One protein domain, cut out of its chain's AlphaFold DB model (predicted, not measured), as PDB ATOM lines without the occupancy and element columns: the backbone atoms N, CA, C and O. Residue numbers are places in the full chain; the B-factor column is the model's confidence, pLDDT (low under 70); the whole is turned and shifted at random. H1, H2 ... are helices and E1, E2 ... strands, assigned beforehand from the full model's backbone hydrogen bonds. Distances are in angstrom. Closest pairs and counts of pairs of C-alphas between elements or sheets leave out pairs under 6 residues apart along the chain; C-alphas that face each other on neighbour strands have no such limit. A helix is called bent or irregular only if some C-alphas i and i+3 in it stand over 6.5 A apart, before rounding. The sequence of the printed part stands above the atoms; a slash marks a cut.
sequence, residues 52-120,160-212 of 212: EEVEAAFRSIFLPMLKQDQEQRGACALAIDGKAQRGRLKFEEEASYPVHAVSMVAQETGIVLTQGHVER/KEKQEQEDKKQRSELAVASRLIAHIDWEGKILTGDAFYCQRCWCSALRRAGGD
ATOM      1  N   GLU A  52     191.161 204.070 225.943       84.38
ATOM      2  CA  GLU A  52     192.279 204.281 225.026       84.38
ATOM      3  C   GLU A  52     192.895 202.948 224.576       84.38
ATOM      4  O   GLU A  52     193.160 202.762 223.389       84.38
ATOM      5  N   GLU A  53     193.073 201.991 225.494       89.62
ATOM      6  CA  GLU A  53     193.576 200.649 225.170       89.62
ATOM      7  C   GLU A  53     192.610 199.875 224.267       89.62
ATOM      8  O   GLU A  53     193.031 199.238 223.298       89.62
ATOM      9  N   VAL A  54     191.305 199.945 224.556       88.31
ATOM     10  CA  VAL A  54     190.274 199.325 223.710       88.31
ATOM     11  C   VAL A  54     190.294 199.945 222.321       88.31
ATOM     12  O   VAL A  54     190.277 199.223 221.328       88.31
ATOM     13  N   GLU A  55     190.371 201.268 222.231       87.56
ATOM     14  CA  GLU A  55     190.416 201.952 220.947       87.56
ATOM     15  C   GLU A  55     191.676 201.595 220.147       87.56
ATOM     16  O   GLU A  55     191.592 201.312 218.952       87.56
ATOM     17  N   ALA A  56     192.843 201.539 220.794       89.38
ATOM     18  CA  ALA A  56     194.087 201.115 220.160       89.38
ATOM     19  C   ALA A  56     193.996 199.678 219.620       89.38
ATOM     20  O   ALA A  56     194.454 199.411 218.506       89.38
ATOM     21  N   ALA A  57     193.359 198.770 220.364       90.94
ATOM     22  CA  ALA A  57     193.124 197.399 219.917       90.94
ATOM     23  C   ALA A  57     192.159 197.326 218.721       90.94
ATOM     24  O   ALA A  57     192.352 196.521 217.817       90.94
ATOM     25  N   PHE A  58     191.128 198.170 218.674       88.31
ATOM     26  CA  PHE A  58     190.188 198.191 217.546       88.31
ATOM     27  C   PHE A  58     190.855 198.742 216.298       88.31
ATOM     28  O   PHE A  58     190.755 198.163 215.218       88.31
ATOM     29  N   ARG A  59     191.596 199.833 216.466       90.06
ATOM     30  CA  ARG A  59     192.389 200.449 215.412       90.06
ATOM     31  C   ARG A  59     193.360 199.447 214.786       90.06
ATOM     32  O   ARG A  59     193.443 199.382 213.562       90.06
ATOM     33  N   SER A  60     194.062 198.642 215.590       90.62
ATOM     34  CA  SER A  60     195.009 197.644 215.070       90.62
ATOM     35  C   SER A  60     194.334 196.519 214.277       90.62
ATOM     36  O   SER A  60     194.964 195.949 213.389       90.62
ATOM     37  N   ILE A  61     193.058 196.237 214.547       90.00
ATOM     38  CA  ILE A  61     192.255 195.251 213.814       90.00
ATOM     39  C   ILE A  61     191.696 195.845 212.515       90.00
ATOM     40  O   ILE A  61     191.756 195.196 211.473       90.00
ATOM     41  N   PHE A  62     191.150 197.063 212.559       88.62
ATOM     42  CA  PHE A  62     190.401 197.634 211.435       88.62
ATOM     43  C   PHE A  62     191.258 198.406 210.433       88.62
ATOM     44  O   PHE A  62     190.946 198.383 209.245       88.62
ATOM     45  N   LEU A  63     192.352 199.056 210.851       85.81
ATOM     46  CA  LEU A  63     193.209 199.788 209.908       85.81
ATOM     47  C   LEU A  63     193.789 198.904 208.792       85.81
ATOM     48  O   LEU A  63     193.771 199.344 207.642       85.81
ATOM     49  N   PRO A  64     194.263 197.670 209.057       86.69
ATOM     50  CA  PRO A  64     194.735 196.788 207.993       86.69
ATOM     51  C   PRO A  64     193.655 196.422 206.969       86.69
ATOM     52  O   PRO A  64     193.984 196.192 205.810       86.69
ATOM     53  N   MET A  65     192.373 196.414 207.358       82.44
ATOM     54  CA  MET A  65     191.266 196.095 206.446       82.44
ATOM     55  C   MET A  65     191.078 197.162 205.356       82.44
ATOM     56  O   MET A  65     190.543 196.857 204.299       82.44
ATOM     57  N   LEU A  66     191.562 198.391 205.574       75.31
ATOM     58  CA  LEU A  66     191.524 199.476 204.581       75.31
ATOM     59  C   LEU A  66     192.634 199.396 203.533       75.31
ATOM     60  O   LEU A  66     192.631 200.180 202.590       75.31
ATOM     61  N   LYS A  67     193.626 198.520 203.725       67.81
ATOM     62  CA  LYS A  67     194.792 198.416 202.837       67.81
ATOM     63  C   LYS A  67     194.553 197.521 201.621       67.81
ATOM     64  O   LYS A  67     195.463 197.371 200.814       67.81
ATOM     65  N   GLN A  68     193.383 196.895 201.497       60.56
ATOM     66  CA  GLN A  68     193.123 195.981 200.389       60.56
ATOM     67  C   GLN A  68     192.824 196.764 199.095       60.56
ATOM     68  O   GLN A  68     191.806 197.441 199.007       60.56
ATOM     69  N   ASP A  69     193.727 196.642 198.117       56.53
ATOM     70  CA  ASP A  69     193.532 196.880 196.672       56.53
ATOM     71  C   ASP A  69     193.270 198.305 196.163       56.53
ATOM     72  O   ASP A  69     192.548 198.500 195.188       56.53
ATOM     73  N   GLN A  70     193.879 199.325 196.764       59.84
ATOM     74  CA  GLN A  70     193.532 200.711 196.440       59.84
ATOM     75  C   GLN A  70     194.766 201.597 196.194       59.84
ATOM     76  O   GLN A  70     195.024 202.554 196.920       59.84
ATOM     77  N   GLU A  71     195.529 201.291 195.137       63.12
ATOM     78  CA  GLU A  71     196.645 202.134 194.654       63.12
ATOM     79  C   GLU A  71     196.162 203.434 193.982       63.12
ATOM     80  O   GLU A  71     196.945 204.344 193.700       63.12
ATOM     81  N   GLN A  72     194.861 203.549 193.703       76.94
ATOM     82  CA  GLN A  72     194.313 204.702 193.007       76.94
ATOM     83  C   GLN A  72     193.989 205.835 193.986       76.94
ATOM     84  O   GLN A  72     193.359 205.644 195.024       76.94
ATOM     85  N   ARG A  73     194.406 207.059 193.649       81.88
ATOM     86  CA  ARG A  73     194.100 208.250 194.449       81.88
ATOM     87  C   ARG A  73     192.593 208.368 194.687       81.88
ATOM     88  O   ARG A  73     191.822 208.429 193.732       81.88
ATOM     89  N   GLY A  74     192.196 208.465 195.953       81.81
ATOM     90  CA  GLY A  74     190.797 208.633 196.341       81.81
ATOM     91  C   GLY A  74     189.960 207.365 196.330       81.81
ATOM     92  O   GLY A  74     188.740 207.437 196.440       81.81
ATOM     93  N   ALA A  75     190.613 206.220 196.239       84.38
ATOM     94  CA  ALA A  75     190.007 204.915 196.346       84.38
ATOM     95  C   ALA A  75     189.274 204.654 197.671       84.38
ATOM     96  O   ALA A  75     188.300 203.908 197.707       84.38
ATOM     97  N   CYS A  76     189.749 205.247 198.768       87.38
ATOM     98  CA  CYS A  76     189.150 205.065 200.084       87.38
ATOM     99  C   CYS A  76     188.796 206.419 200.702       87.38
ATOM    100  O   CYS A  76     189.658 207.271 200.924       87.38
ATOM    101  N   ALA A  77     187.513 206.620 200.993       91.25
ATOM    102  CA  ALA A  77     187.031 207.839 201.621       91.25
ATOM    103  C   ALA A  77     186.875 207.657 203.136       91.25
ATOM    104  O   ALA A  77     186.210 206.734 203.616       91.25
ATOM    105  N   LEU A  78     187.466 208.579 203.889       93.81
ATOM    106  CA  LEU A  78     187.337 208.704 205.333       93.81
ATOM    107  C   LEU A  78     186.505 209.946 205.658       93.81
ATOM    108  O   LEU A  78     186.686 211.001 205.055       93.81
ATOM    109  N   ALA A  79     185.595 209.836 206.615       95.31
ATOM    110  CA  ALA A  79     184.853 210.955 207.182       95.31
ATOM    111  C   ALA A  79     185.400 211.296 208.567       95.31
ATOM    112  O   ALA A  79     185.703 210.387 209.339       95.31
ATOM    113  N   ILE A  80     185.501 212.581 208.895       94.81
ATOM    114  CA  ILE A  80     185.789 213.068 210.244       94.81
ATOM    115  C   ILE A  80     184.643 213.947 210.739       94.81
ATOM    116  O   ILE A  80     184.115 214.767 209.989       94.81
ATOM    117  N   ASP A  81     184.248 213.747 211.994       92.12
ATOM    118  CA  ASP A  81     183.171 214.515 212.614       92.12
ATOM    119  C   ASP A  81     183.280 214.560 214.145       92.12
ATOM    120  O   ASP A  81     183.701 213.591 214.788       92.12
ATOM    121  N   GLY A  82     182.848 215.681 214.727       87.81
ATOM    122  CA  GLY A  82     182.742 215.904 216.164       87.81
ATOM    123  C   GLY A  82     181.320 215.633 216.660       87.81
ATOM    124  O   GLY A  82     180.375 216.346 216.325       87.81
ATOM    125  N   LYS A  83     181.136 214.616 217.507       82.31
ATOM    126  CA  LYS A  83     179.839 214.278 218.112       82.31
ATOM    127  C   LYS A  83     179.812 214.584 219.603       82.31
ATOM    128  O   LYS A  83     180.667 214.140 220.362       82.31
ATOM    129  N   ALA A  84     178.752 215.264 220.031       78.44
ATOM    130  CA  ALA A  84     178.409 215.447 221.436       78.44
ATOM    131  C   ALA A  84     177.394 214.375 221.868       78.44
ATOM    132  O   ALA A  84     176.243 214.394 221.423       78.44
ATOM    133  N   GLN A  85     177.787 213.435 222.726       70.12
ATOM    134  CA  GLN A  85     176.856 212.469 223.317       70.12
ATOM    135  C   GLN A  85     176.062 213.153 224.435       70.12
ATOM    136  O   GLN A  85     176.639 213.542 225.446       70.12
ATOM    137  N   ARG A  86     174.744 213.299 224.248       67.62
ATOM    138  CA  ARG A  86     173.822 213.905 225.224       67.62
ATOM    139  C   ARG A  86     172.831 212.864 225.738       67.62
ATOM    140  O   ARG A  86     172.263 212.129 224.931       67.62
ATOM    141  N   GLY A  87     172.582 212.826 227.048       62.34
ATOM    142  CA  GLY A  87     171.455 212.093 227.639       62.34
ATOM    143  C   GLY A  87     171.570 210.566 227.588       62.34
ATOM    144  O   GLY A  87     170.580 209.870 227.810       62.34
ATOM    145  N   ARG A  88     172.756 210.020 227.286       61.31
ATOM    146  CA  ARG A  88     172.999 208.566 227.244       61.31
ATOM    147  C   ARG A  88     173.403 208.012 228.615       61.31
ATOM    148  O   ARG A  88     173.189 206.831 228.885       61.31
ATOM    149  N   LEU A  89     173.955 208.849 229.494       61.00
ATOM    150  CA  LEU A  89     174.322 208.467 230.854       61.00
ATOM    151  C   LEU A  89     173.155 208.769 231.804       61.00
ATOM    152  O   LEU A  89     172.775 209.919 231.988       61.00
ATOM    153  N   LYS A  90     172.595 207.733 232.446       53.84
ATOM    154  CA  LYS A  90     171.467 207.866 233.398       53.84
ATOM    155  C   LYS A  90     171.762 208.757 234.616       53.84
ATOM    156  O   LYS A  90     170.832 209.120 235.324       53.84
ATOM    157  N   PHE A  91     173.032 209.067 234.857       56.84
ATOM    158  CA  PHE A  91     173.508 209.905 235.959       56.84
ATOM    159  C   PHE A  91     174.334 211.094 235.452       56.84
ATOM    160  O   PHE A  91     175.227 211.562 236.152       56.84
ATOM    161  N   GLU A  92     174.096 211.552 234.218       59.69
ATOM    162  CA  GLU A  92     174.646 212.834 233.770       59.69
ATOM    163  C   GLU A  92     174.088 213.938 234.677       59.69
ATOM    164  O   GLU A  92     172.874 214.117 234.766       59.69
ATOM    165  N   GLU A  93     174.966 214.648 235.391       59.56
ATOM    166  CA  GLU A  93     174.572 215.852 236.125       59.56
ATOM    167  C   GLU A  93     173.932 216.838 235.133       59.56
ATOM    168  O   GLU A  93     174.426 216.985 234.016       59.56
ATOM    169  N   GLU A  94     172.853 217.529 235.513       56.16
ATOM    170  CA  GLU A  94     172.113 218.449 234.621       56.16
ATOM    171  C   GLU A  94     172.988 219.572 234.026       56.16
ATOM    172  O   GLU A  94     172.651 220.139 232.988       56.16
ATOM    173  N   ALA A  95     174.136 219.858 234.648       55.59
ATOM    174  CA  ALA A  95     175.145 220.807 234.176       55.59
ATOM    175  C   ALA A  95     176.385 220.141 233.538       55.59
ATOM    176  O   ALA A  95     177.357 220.822 233.208       55.59
ATOM    177  N   SER A  96     176.392 218.817 233.371       53.22
ATOM    178  CA  SER A  96     177.504 218.098 232.756       53.22
ATOM    179  C   SER A  96     177.552 218.387 231.260       53.22
ATOM    180  O   SER A  96     176.617 218.101 230.512       53.22
ATOM    181  N   TYR A  97     178.684 218.930 230.811       54.06
ATOM    182  CA  TYR A  97     178.976 219.082 229.392       54.06
ATOM    183  C   TYR A  97     178.974 217.699 228.722       54.06
ATOM    184  O   TYR A  97     179.620 216.789 229.266       54.06
ATOM    185  N   PRO A  98     178.265 217.525 227.588       62.06
ATOM    186  CA  PRO A  98     178.177 216.237 226.916       62.06
ATOM    187  C   PRO A  98     179.561 215.680 226.601       62.06
ATOM    188  O   PRO A  98     180.528 216.425 226.448       62.06
ATOM    189  N   VAL A  99     179.682 214.359 226.511       66.44
ATOM    190  CA  VAL A  99     180.950 213.758 226.088       66.44
ATOM    191  C   VAL A  99     181.156 214.113 224.617       66.44
ATOM    192  O   VAL A  99     180.443 213.607 223.749       66.44
ATOM    193  N   HIS A 100     182.098 215.018 224.349       80.44
ATOM    194  CA  HIS A 100     182.490 215.397 222.996       80.44
ATOM    195  C   HIS A 100     183.593 214.465 222.507       80.44
ATOM    196  O   HIS A 100     184.669 214.387 223.106       80.44
ATOM    197  N   ALA A 101     183.314 213.758 221.419       87.62
ATOM    198  CA  ALA A 101     184.244 212.849 220.777       87.62
ATOM    199  C   ALA A 101     184.382 213.192 219.293       87.62
ATOM    200  O   ALA A 101     183.384 213.387 218.602       87.62
ATOM    201  N   VAL A 102     185.614 213.227 218.802       91.56
ATOM    202  CA  VAL A 102     185.919 213.322 217.370       91.56
ATOM    203  C   VAL A 102     186.131 211.919 216.852       91.56
ATOM    204  O   VAL A 102     186.890 211.170 217.455       91.56
ATOM    205  N   SER A 103     185.463 211.551 215.767       93.06
ATOM    206  CA  SER A 103     185.548 210.212 215.180       93.06
ATOM    207  C   SER A 103     186.018 210.293 213.739       93.06
ATOM    208  O   SER A 103     185.584 211.173 213.001       93.06
ATOM    209  N   MET A 104     186.859 209.346 213.334       93.38
ATOM    210  CA  MET A 104     187.183 209.089 211.935       93.38
ATOM    211  C   MET A 104     186.576 207.763 211.497       93.38
ATOM    212  O   MET A 104     186.789 206.732 212.136       93.38
ATOM    213  N   VAL A 105     185.830 207.791 210.399       93.69
ATOM    214  CA  VAL A 105     184.990 206.687 209.939       93.69
ATOM    215  C   VAL A 105     185.318 206.361 208.491       93.69
ATOM    216  O   VAL A 105     185.380 207.258 207.654       93.69
ATOM    217  N   ALA A 106     185.507 205.085 208.174       92.12
ATOM    218  CA  ALA A 106     185.575 204.634 206.790       92.12
ATOM    219  C   ALA A 106     184.180 204.734 206.158       92.12
ATOM    220  O   ALA A 106     183.239 204.124 206.661       92.12
ATOM    221  N   GLN A 107     184.027 205.502 205.077       91.00
ATOM    222  CA  GLN A 107     182.704 205.772 204.502       91.00
ATOM    223  C   GLN A 107     182.026 204.514 203.956       91.00
ATOM    224  O   GLN A 107     180.829 204.337 204.150       91.00
ATOM    225  N   GLU A 108     182.788 203.641 203.299       88.00
ATOM    226  CA  GLU A 108     182.247 202.442 202.655       88.00
ATOM    227  C   GLU A 108     181.686 201.437 203.669       88.00
ATOM    228  O   GLU A 108     180.602 200.890 203.484       88.00
ATOM    229  N   THR A 109     182.406 201.216 204.770       88.12
ATOM    230  CA  THR A 109     182.047 200.204 205.775       88.12
ATOM    231  C   THR A 109     181.299 200.781 206.974       88.12
ATOM    232  O   THR A 109     180.718 200.030 207.757       88.12
ATOM    233  N   GLY A 110     181.334 202.102 207.167       89.69
ATOM    234  CA  GLY A 110     180.809 202.776 208.355       89.69
ATOM    235  C   GLY A 110     181.604 202.499 209.638       89.69
ATOM    236  O   GLY A 110     181.145 202.839 210.729       89.69
ATOM    237  N   ILE A 111     182.782 201.874 209.543       90.06
ATOM    238  CA  ILE A 111     183.597 201.508 210.708       90.06
ATOM    239  C   ILE A 111     184.329 202.738 211.246       90.06
ATOM    240  O   ILE A 111     185.036 203.423 210.507       90.06
ATOM    241  N   VAL A 112     184.213 202.980 212.556       91.31
ATOM    242  CA  VAL A 112     185.037 203.966 213.270       91.31
ATOM    243  C   VAL A 112     186.456 203.412 213.409       91.31
ATOM    244  O   VAL A 112     186.678 202.418 214.098       91.31
ATOM    245  N   LEU A 113     187.415 204.056 212.752       91.12
ATOM    246  CA  LEU A 113     188.821 203.641 212.723       91.12
ATOM    247  C   LEU A 113     189.589 204.140 213.938       91.12
ATOM    248  O   LEU A 113     190.490 203.475 214.447       91.12
ATOM    249  N   THR A 114     189.241 205.344 214.373       91.38
ATOM    250  CA  THR A 114     189.770 205.976 215.571       91.38
ATOM    251  C   THR A 114     188.804 207.042 216.051       91.38
ATOM    252  O   THR A 114     188.065 207.637 215.263       91.38
ATOM    253  N   GLN A 115     188.819 207.272 217.352       91.19
ATOM    254  CA  GLN A 115     188.054 208.288 218.029       91.19
ATOM    255  C   GLN A 115     188.973 209.031 219.008       91.19
ATOM    256  O   GLN A 115     190.070 208.606 219.333       91.19
ATOM    257  N   GLY A 116     188.575 210.197 219.477       88.88
ATOM    258  CA  GLY A 116     189.280 210.851 220.565       88.88
ATOM    259  C   GLY A 116     188.327 211.711 221.355       88.88
ATOM    260  O   GLY A 116     187.437 212.339 220.786       88.88
ATOM    261  N   HIS A 117     188.510 211.734 222.668       86.62
ATOM    262  CA  HIS A 117     187.704 212.560 223.551       86.62
ATOM    263  C   HIS A 117     188.321 213.954 223.686       86.62
ATOM    264  O   HIS A 117     189.539 214.112 223.803       86.62
ATOM    265  N   VAL A 118     187.461 214.967 223.657       83.75
ATOM    266  CA  VAL A 118     187.810 216.359 223.947       83.75
ATOM    267  C   VAL A 118     187.851 216.501 225.471       83.75
ATOM    268  O   VAL A 118     186.820 216.424 226.140       83.75
ATOM    269  N   GLU A 119     189.052 216.634 226.034       71.56
ATOM    270  CA  GLU A 119     189.251 216.736 227.484       71.56
ATOM    271  C   GLU A 119     188.815 218.103 228.034       71.56
ATOM    272  O   GLU A 119     188.986 219.141 227.391       71.56
ATOM    273  N   ARG A 120     188.297 218.127 229.272       66.81
ATOM    274  CA  ARG A 120     187.955 219.380 229.965       66.81
ATOM    275  C   ARG A 120     189.216 220.069 230.514       66.81
ATOM    276  O   ARG A 120     190.165 219.385 230.897       66.81
ATOM    277  N   LYS A 160     200.893 231.421 233.541       51.47
ATOM    278  CA  LYS A 160     199.762 230.523 233.803       51.47
ATOM    279  C   LYS A 160     198.651 230.693 232.774       51.47
ATOM    280  O   LYS A 160     198.133 229.691 232.301       51.47
ATOM    281  N   GLU A 161     198.324 231.924 232.388       54.47
ATOM    282  CA  GLU A 161     197.325 232.193 231.348       54.47
ATOM    283  C   GLU A 161     197.772 231.692 229.970       54.47
ATOM    284  O   GLU A 161     196.963 231.125 229.238       54.47
ATOM    285  N   LYS A 162     199.058 231.832 229.619       50.28
ATOM    286  CA  LYS A 162     199.618 231.285 228.371       50.28
ATOM    287  C   LYS A 162     199.616 229.758 228.365       50.28
ATOM    288  O   LYS A 162     199.178 229.174 227.377       50.28
ATOM    289  N   GLN A 163     200.027 229.123 229.463       52.12
ATOM    290  CA  GLN A 163     199.999 227.666 229.602       52.12
ATOM    291  C   GLN A 163     198.562 227.129 229.552       52.12
ATOM    292  O   GLN A 163     198.283 226.176 228.836       52.12
ATOM    293  N   GLU A 164     197.619 227.781 230.235       55.03
ATOM    294  CA  GLU A 164     196.207 227.393 230.223       55.03
ATOM    295  C   GLU A 164     195.567 227.588 228.838       55.03
ATOM    296  O   GLU A 164     194.743 226.778 228.410       55.03
ATOM    297  N   GLN A 165     195.953 228.633 228.102       55.12
ATOM    298  CA  GLN A 165     195.533 228.836 226.714       55.12
ATOM    299  C   GLN A 165     196.131 227.791 225.763       55.12
ATOM    300  O   GLN A 165     195.436 227.329 224.855       55.12
ATOM    301  N   GLU A 166     197.385 227.393 225.961       53.91
ATOM    302  CA  GLU A 166     198.042 226.352 225.169       53.91
ATOM    303  C   GLU A 166     197.459 224.961 225.459       53.91
ATOM    304  O   GLU A 166     197.138 224.227 224.522       53.91
ATOM    305  N   ASP A 167     197.173 224.648 226.722       52.25
ATOM    306  CA  ASP A 167     196.485 223.423 227.140       52.25
ATOM    307  C   ASP A 167     195.041 223.382 226.603       52.25
ATOM    308  O   ASP A 167     194.597 222.365 226.066       52.25
ATOM    309  N   LYS A 168     194.306 224.505 226.642       57.97
ATOM    310  CA  LYS A 168     192.979 224.641 226.003       57.97
ATOM    311  C   LYS A 168     193.047 224.422 224.492       57.97
ATOM    312  O   LYS A 168     192.157 223.795 223.916       57.97
ATOM    313  N   LYS A 169     194.112 224.893 223.839       56.75
ATOM    314  CA  LYS A 169     194.349 224.676 222.408       56.75
ATOM    315  C   LYS A 169     194.660 223.207 222.109       56.75
ATOM    316  O   LYS A 169     194.115 222.686 221.139       56.75
ATOM    317  N   GLN A 170     195.445 222.530 222.950       53.53
ATOM    318  CA  GLN A 170     195.748 221.093 222.843       53.53
ATOM    319  C   GLN A 170     194.549 220.184 223.151       53.53
ATOM    320  O   GLN A 170     194.485 219.060 222.653       53.53
ATOM    321  N   ARG A 171     193.578 220.666 223.931       58.00
ATOM    322  CA  ARG A 171     192.331 219.948 224.233       58.00
ATOM    323  C   ARG A 171     191.191 220.246 223.263       58.00
ATOM    324  O   ARG A 171     190.156 219.601 223.348       58.00
ATOM    325  N   SER A 172     191.367 221.192 222.339       80.50
ATOM    326  CA  SER A 172     190.350 221.548 221.346       80.50
ATOM    327  C   SER A 172     190.029 220.396 220.389       80.50
ATOM    328  O   SER A 172     190.861 219.527 220.134       80.50
ATOM    329  N   GLU A 173     188.836 220.423 219.792       85.56
ATOM    330  CA  GLU A 173     188.405 219.444 218.787       85.56
ATOM    331  C   GLU A 173     189.437 219.258 217.661       85.56
ATOM    332  O   GLU A 173     189.776 218.134 217.299       85.56
ATOM    333  N   LEU A 174     190.024 220.353 217.171       87.00
ATOM    334  CA  LEU A 174     191.061 220.313 216.136       87.00
ATOM    335  C   LEU A 174     192.350 219.648 216.611       87.00
ATOM    336  O   LEU A 174     193.042 219.017 215.812       87.00
ATOM    337  N   ALA A 175     192.698 219.790 217.887       87.44
ATOM    338  CA  ALA A 175     193.859 219.118 218.448       87.44
ATOM    339  C   ALA A 175     193.601 217.619 218.622       87.44
ATOM    340  O   ALA A 175     194.472 216.817 218.291       87.44
ATOM    341  N   VAL A 176     192.386 217.222 219.022       89.75
ATOM    342  CA  VAL A 176     191.968 215.814 218.976       89.75
ATOM    343  C   VAL A 176     192.068 215.291 217.547       89.75
ATOM    344  O   VAL A 176     192.801 214.337 217.315       89.75
ATOM    345  N   ALA A 177     191.435 215.962 216.584       91.50
ATOM    346  CA  ALA A 177     191.476 215.601 215.171       91.50
ATOM    347  C   ALA A 177     192.914 215.474 214.643       91.50
ATOM    348  O   ALA A 177     193.229 214.526 213.931       91.50
ATOM    349  N   SER A 178     193.810 216.383 215.041       91.00
ATOM    350  CA  SER A 178     195.229 216.348 214.661       91.00
ATOM    351  C   SER A 178     195.970 215.124 215.212       91.00
ATOM    352  O   SER A 178     196.902 214.641 214.575       91.00
ATOM    353  N   ARG A 179     195.565 214.595 216.373       90.69
ATOM    354  CA  ARG A 179     196.085 213.316 216.884       90.69
ATOM    355  C   ARG A 179     195.533 212.140 216.082       90.69
ATOM    356  O   ARG A 179     196.291 211.241 215.741       90.69
ATOM    357  N   LEU A 180     194.246 212.163 215.727       91.81
ATOM    358  CA  LEU A 180     193.604 211.070 214.984       91.81
ATOM    359  C   LEU A 180     194.235 210.854 213.605       91.81
ATOM    360  O   LEU A 180     194.547 209.719 213.250       91.81
ATOM    361  N   ILE A 181     194.490 211.938 212.865       93.75
ATOM    362  CA  ILE A 181     195.073 211.862 211.516       93.75
ATOM    363  C   ILE A 181     196.495 211.289 211.499       93.75
ATOM    364  O   ILE A 181     196.909 210.737 210.484       93.75
ATOM    365  N   ALA A 182     197.232 211.370 212.614       91.94
ATOM    366  CA  ALA A 182     198.584 210.823 212.728       91.94
ATOM    367  C   ALA A 182     198.613 209.285 212.746       91.94
ATOM    368  O   ALA A 182     199.667 208.680 212.564       91.94
ATOM    369  N   HIS A 183     197.467 208.644 212.971       89.88
ATOM    370  CA  HIS A 183     197.348 207.190 212.982       89.88
ATOM    371  C   HIS A 183     196.936 206.597 211.632       89.88
ATOM    372  O   HIS A 183     196.793 205.379 211.528       89.88
ATOM    373  N   ILE A 184     196.695 207.440 210.628       90.88
ATOM    374  CA  ILE A 184     196.211 207.027 209.315       90.88
ATOM    375  C   ILE A 184     197.353 207.079 208.310       90.88
ATOM    376  O   ILE A 184     198.091 208.055 208.228       90.88
ATOM    377  N   ASP A 185     197.457 206.014 207.528       89.62
ATOM    378  CA  ASP A 185     198.261 205.968 206.316       89.62
ATOM    379  C   ASP A 185     197.446 206.583 205.175       89.62
ATOM    380  O   ASP A 185     196.452 205.994 204.747       89.62
ATOM    381  N   TRP A 186     197.805 207.791 204.742       89.69
ATOM    382  CA  TRP A 186     196.996 208.615 203.837       89.69
ATOM    383  C   TRP A 186     197.096 208.230 202.360       89.69
ATOM    384  O   TRP A 186     196.333 208.756 201.548       89.69
ATOM    385  N   GLU A 187     197.967 207.286 201.997       87.00
ATOM    386  CA  GLU A 187     198.105 206.840 200.612       87.00
ATOM    387  C   GLU A 187     196.760 206.344 200.052       87.00
ATOM    388  O   GLU A 187     196.045 205.554 200.686       87.00
ATOM    389  N   GLY A 188     196.373 206.881 198.890       86.75
ATOM    390  CA  GLY A 188     195.121 206.538 198.209       86.75
ATOM    391  C   GLY A 188     193.833 207.020 198.897       86.75
ATOM    392  O   GLY A 188     192.745 206.696 198.415       86.75
ATOM    393  N   LYS A 189     193.903 207.793 199.994       89.50
ATOM    394  CA  LYS A 189     192.730 208.158 200.811       89.50
ATOM    395  C   LYS A 189     192.285 209.605 200.628       89.50
ATOM    396  O   LYS A 189     193.099 210.508 200.503       89.50
ATOM    397  N   ILE A 190     190.972 209.827 200.674       92.12
ATOM    398  CA  ILE A 190     190.359 211.163 200.730       92.12
ATOM    399  C   ILE A 190     189.736 211.368 202.104       92.12
ATOM    400  O   ILE A 190     189.020 210.503 202.604       92.12
ATOM    401  N   LEU A 191     189.966 212.541 202.691       93.44
ATOM    402  CA  LEU A 191     189.314 212.968 203.922       93.44
ATOM    403  C   LEU A 191     188.141 213.897 203.615       93.44
ATOM    404  O   LEU A 191     188.275 214.877 202.885       93.44
ATOM    405  N   THR A 192     186.999 213.602 204.215       94.25
ATOM    406  CA  THR A 192     185.774 214.397 204.148       94.25
ATOM    407  C   THR A 192     185.395 214.850 205.551       94.25
ATOM    408  O   THR A 192     185.599 214.124 206.520       94.25
ATOM    409  N   GLY A 193     184.852 216.051 205.671       92.00
ATOM    410  CA  GLY A 193     184.416 216.629 206.937       92.00
ATOM    411  C   GLY A 193     183.630 217.905 206.676       92.00
ATOM    412  O   GLY A 193     183.487 218.333 205.526       92.00
ATOM    413  N   ASP A 194     183.103 218.509 207.731       89.62
ATOM    414  CA  ASP A 194     182.466 219.818 207.629       89.62
ATOM    415  C   ASP A 194     183.489 220.950 207.372       89.62
ATOM    416  O   ASP A 194     184.709 220.758 207.331       89.62
ATOM    417  N   ALA A 195     182.982 222.176 207.218       89.12
ATOM    418  CA  ALA A 195     183.827 223.348 207.002       89.12
ATOM    419  C   ALA A 195     184.760 223.659 208.189       89.12
ATOM    420  O   ALA A 195     185.763 224.355 208.003       89.12
ATOM    421  N   PHE A 196     184.462 223.159 209.394       87.38
ATOM    422  CA  PHE A 196     185.303 223.358 210.570       87.38
ATOM    423  C   PHE A 196     186.659 222.658 210.405       87.38
ATOM    424  O   PHE A 196     187.677 223.214 210.827       87.38
ATOM    425  N   TYR A 197     186.707 221.532 209.687       89.19
ATOM    426  CA  TYR A 197     187.948 220.837 209.334       89.19
ATOM    427  C   TYR A 197     188.700 221.465 208.145       89.19
ATOM    428  O   TYR A 197     189.846 221.126 207.896       89.19
ATOM    429  N   CYS A 198     188.165 222.472 207.452       88.25
ATOM    430  CA  CYS A 198     188.876 223.148 206.350       88.25
ATOM    431  C   CYS A 198     189.869 224.239 206.816       88.25
ATOM    432  O   CYS A 198     190.338 225.061 206.023       88.25
ATOM    433  N   GLN A 199     190.187 224.298 208.112       88.94
ATOM    434  CA  GLN A 199     191.068 225.319 208.674       88.94
ATOM    435  C   GLN A 199     192.527 225.126 208.246       88.94
ATOM    436  O   GLN A 199     193.081 224.031 208.315       88.94
ATOM    437  N   ARG A 200     193.203 226.230 207.894       89.06
ATOM    438  CA  ARG A 200     194.592 226.218 207.383       89.06
ATOM    439  C   ARG A 200     195.571 225.459 208.284       89.06
ATOM    440  O   ARG A 200     196.441 224.751 207.783       89.06
ATOM    441  N   CYS A 201     195.447 225.622 209.602       87.88
ATOM    442  CA  CYS A 201     196.306 224.949 210.574       87.88
ATOM    443  C   CYS A 201     196.113 223.426 210.560       87.88
ATOM    444  O   CYS A 201     197.096 222.691 210.633       87.88
ATOM    445  N   TRP A 202     194.875 222.964 210.398       89.12
ATOM    446  CA  TRP A 202     194.545 221.548 210.342       89.12
ATOM    447  C   TRP A 202     194.922 220.929 208.993       89.12
ATOM    448  O   TRP A 202     195.603 219.911 208.974       89.12
ATOM    449  N   CYS A 203     194.645 221.595 207.866       90.12
ATOM    450  CA  CYS A 203     195.121 221.139 206.551       90.12
ATOM    451  C   CYS A 203     196.661 221.061 206.483       90.12
ATOM    452  O   CYS A 203     197.225 220.234 205.772       90.12
ATOM    453  N   SER A 204     197.371 221.921 207.223       90.88
ATOM    454  CA  SER A 204     198.829 221.821 207.386       90.88
ATOM    455  C   SER A 204     199.240 220.614 208.243       90.88
ATOM    456  O   SER A 204     200.231 219.951 207.945       90.88
ATOM    457  N   ALA A 205     198.483 220.290 209.295       91.00
ATOM    458  CA  ALA A 205     198.702 219.078 210.084       91.00
ATOM    459  C   ALA A 205     198.467 217.802 209.256       91.00
ATOM    460  O   ALA A 205     199.293 216.898 209.319       91.00
ATOM    461  N   LEU A 206     197.421 217.770 208.423       91.44
ATOM    462  CA  LEU A 206     197.117 216.652 207.524       91.44
ATOM    463  C   LEU A 206     198.235 216.391 206.513       91.44
ATOM    464  O   LEU A 206     198.697 215.261 206.389       91.44
ATOM    465  N   ARG A 207     198.749 217.445 205.871       92.19
ATOM    466  CA  ARG A 207     199.895 217.314 204.961       92.19
ATOM    467  C   ARG A 207     201.159 216.828 205.668       92.19
ATOM    468  O   ARG A 207     201.891 216.006 205.132       92.19
ATOM    469  N   ARG A 208     201.406 217.271 206.908       91.56
ATOM    470  CA  ARG A 208     202.518 216.749 207.727       91.56
ATOM    471  C   ARG A 208     202.337 215.285 208.133       91.56
ATOM    472  O   ARG A 208     203.337 214.617 208.367       91.56
ATOM    473  N   ALA A 209     201.100 214.801 208.217       89.00
ATOM    474  CA  ALA A 209     200.788 213.400 208.484       89.00
ATOM    475  C   ALA A 209     200.905 212.502 207.235       89.00
ATOM    476  O   ALA A 209     200.743 211.295 207.358       89.00
ATOM    477  N   GLY A 210     201.207 213.066 206.056       88.31
ATOM    478  CA  GLY A 210     201.398 212.319 204.809       88.31
ATOM    479  C   GLY A 210     200.231 212.388 203.818       88.31
ATOM    480  O   GLY A 210     200.278 211.693 202.810       88.31
ATOM    481  N   GLY A 211     199.199 213.199 204.083       86.81
ATOM    482  CA  GLY A 211     198.155 213.507 203.096       86.81
ATOM    483  C   GLY A 211     198.598 214.539 202.050       86.81
ATOM    484  O   GLY A 211     199.617 215.212 202.236       86.81
ATOM    485  N   ASP A 212     197.817 214.690 200.976       80.12
ATOM    486  CA  ASP A 212     198.070 215.614 199.858       80.12
ATOM    487  C   ASP A 212     197.172 216.868 199.849       80.12
ATOM    488  O   ASP A 212     195.955 216.773 200.124       80.12
TER     489      ASP A 212
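Overview. This is residues 52 to 120 and 160 to 212 of the 212 residues of the protein "Transposase family protein" of Chloroflexi bacterium (UniProt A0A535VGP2). A strongly twisted sheet of four strands has H3 packed slantwise over E2, while H1 runs along its edge strand E3; H5 runs beside H3, off the sheet. Residues 90 to 95 of the E1 to E2 loop and residues 160 to 166 of H2 stick out. The printed part has 122 residues, with five named helices and four named strands in the order H1 E1 E2 E3 H2 H3 E4 H4 H5, of the mixed class. The mixed sheet runs E3 E2 E1 E4. The whole is compact, with a radius of gyration of the C-alphas of 15.8 A and spans of 48 by 36 by 27 A.

Arrangement. H1, residues 52 to 67, comes closest to E3, residues 112 to 117, at the C-alphas of Arg 59 and Leu 113, 5.5 A apart. H1 is only just irregular, C-alphas 61 and 64 being 6.51 A apart, and has a kink of 28 degrees near residue 61. E1, residues 76 to 85, bends by 51 degrees at residue 82. E1, E2, residues 99 to 106, and E3 form a meander, each strand the antiparallel neighbour of the one before; N 81 and O 103 are 3.1 A apart, N 104 and O 114 2.8 A. E1 is parallel to E4, residues 189 to 192, with N 78 and O 190 2.8 A apart. H3, residues 173 to 181, is on the sheet at a height of 8.0 A, over E2; the closest C-alphas, of Val 102 and Ala 177, are 6.4 A apart. H3 touches H5, residues 200 to 208, at a shallow tilt of 16 degrees, the same way; the closest C-alphas, of Ser 178 and Ala 205, are 6.4 A apart. H2, residues 160 to 170, is close to H3 but not clearly touching, at 6.8 A between the C-alphas of Lys 169 and Ala 175. H4, residues 195 to 198, only grazes the sheet. Every O i to N i+4 pair is within hydrogen-bond range in H2, H3 and H5, and 8 of 12 in H1; H4 is too short for such a pair.

Along the chain. H1 begins at C-alpha 52, (192.279, 204.281, 225.026), and measures 23.1 A. E1 measures 27.3 A, E2 21.8 A and H2 15.0 A. H5 ends at C-alpha 208, (202.518, 216.749, 207.727).

Size, cuts and confidence. The C-alphas farthest apart, of Asp 69 and Lys 160, are 50.5 A apart. Residues 121 to 159 are cut out; C-alphas 120 and 160 are 16.7 A apart. The E1 to E2 link is long. Confidence is under 70 in residues 67 to 71, 86 to 99, 120 and 160 to 171.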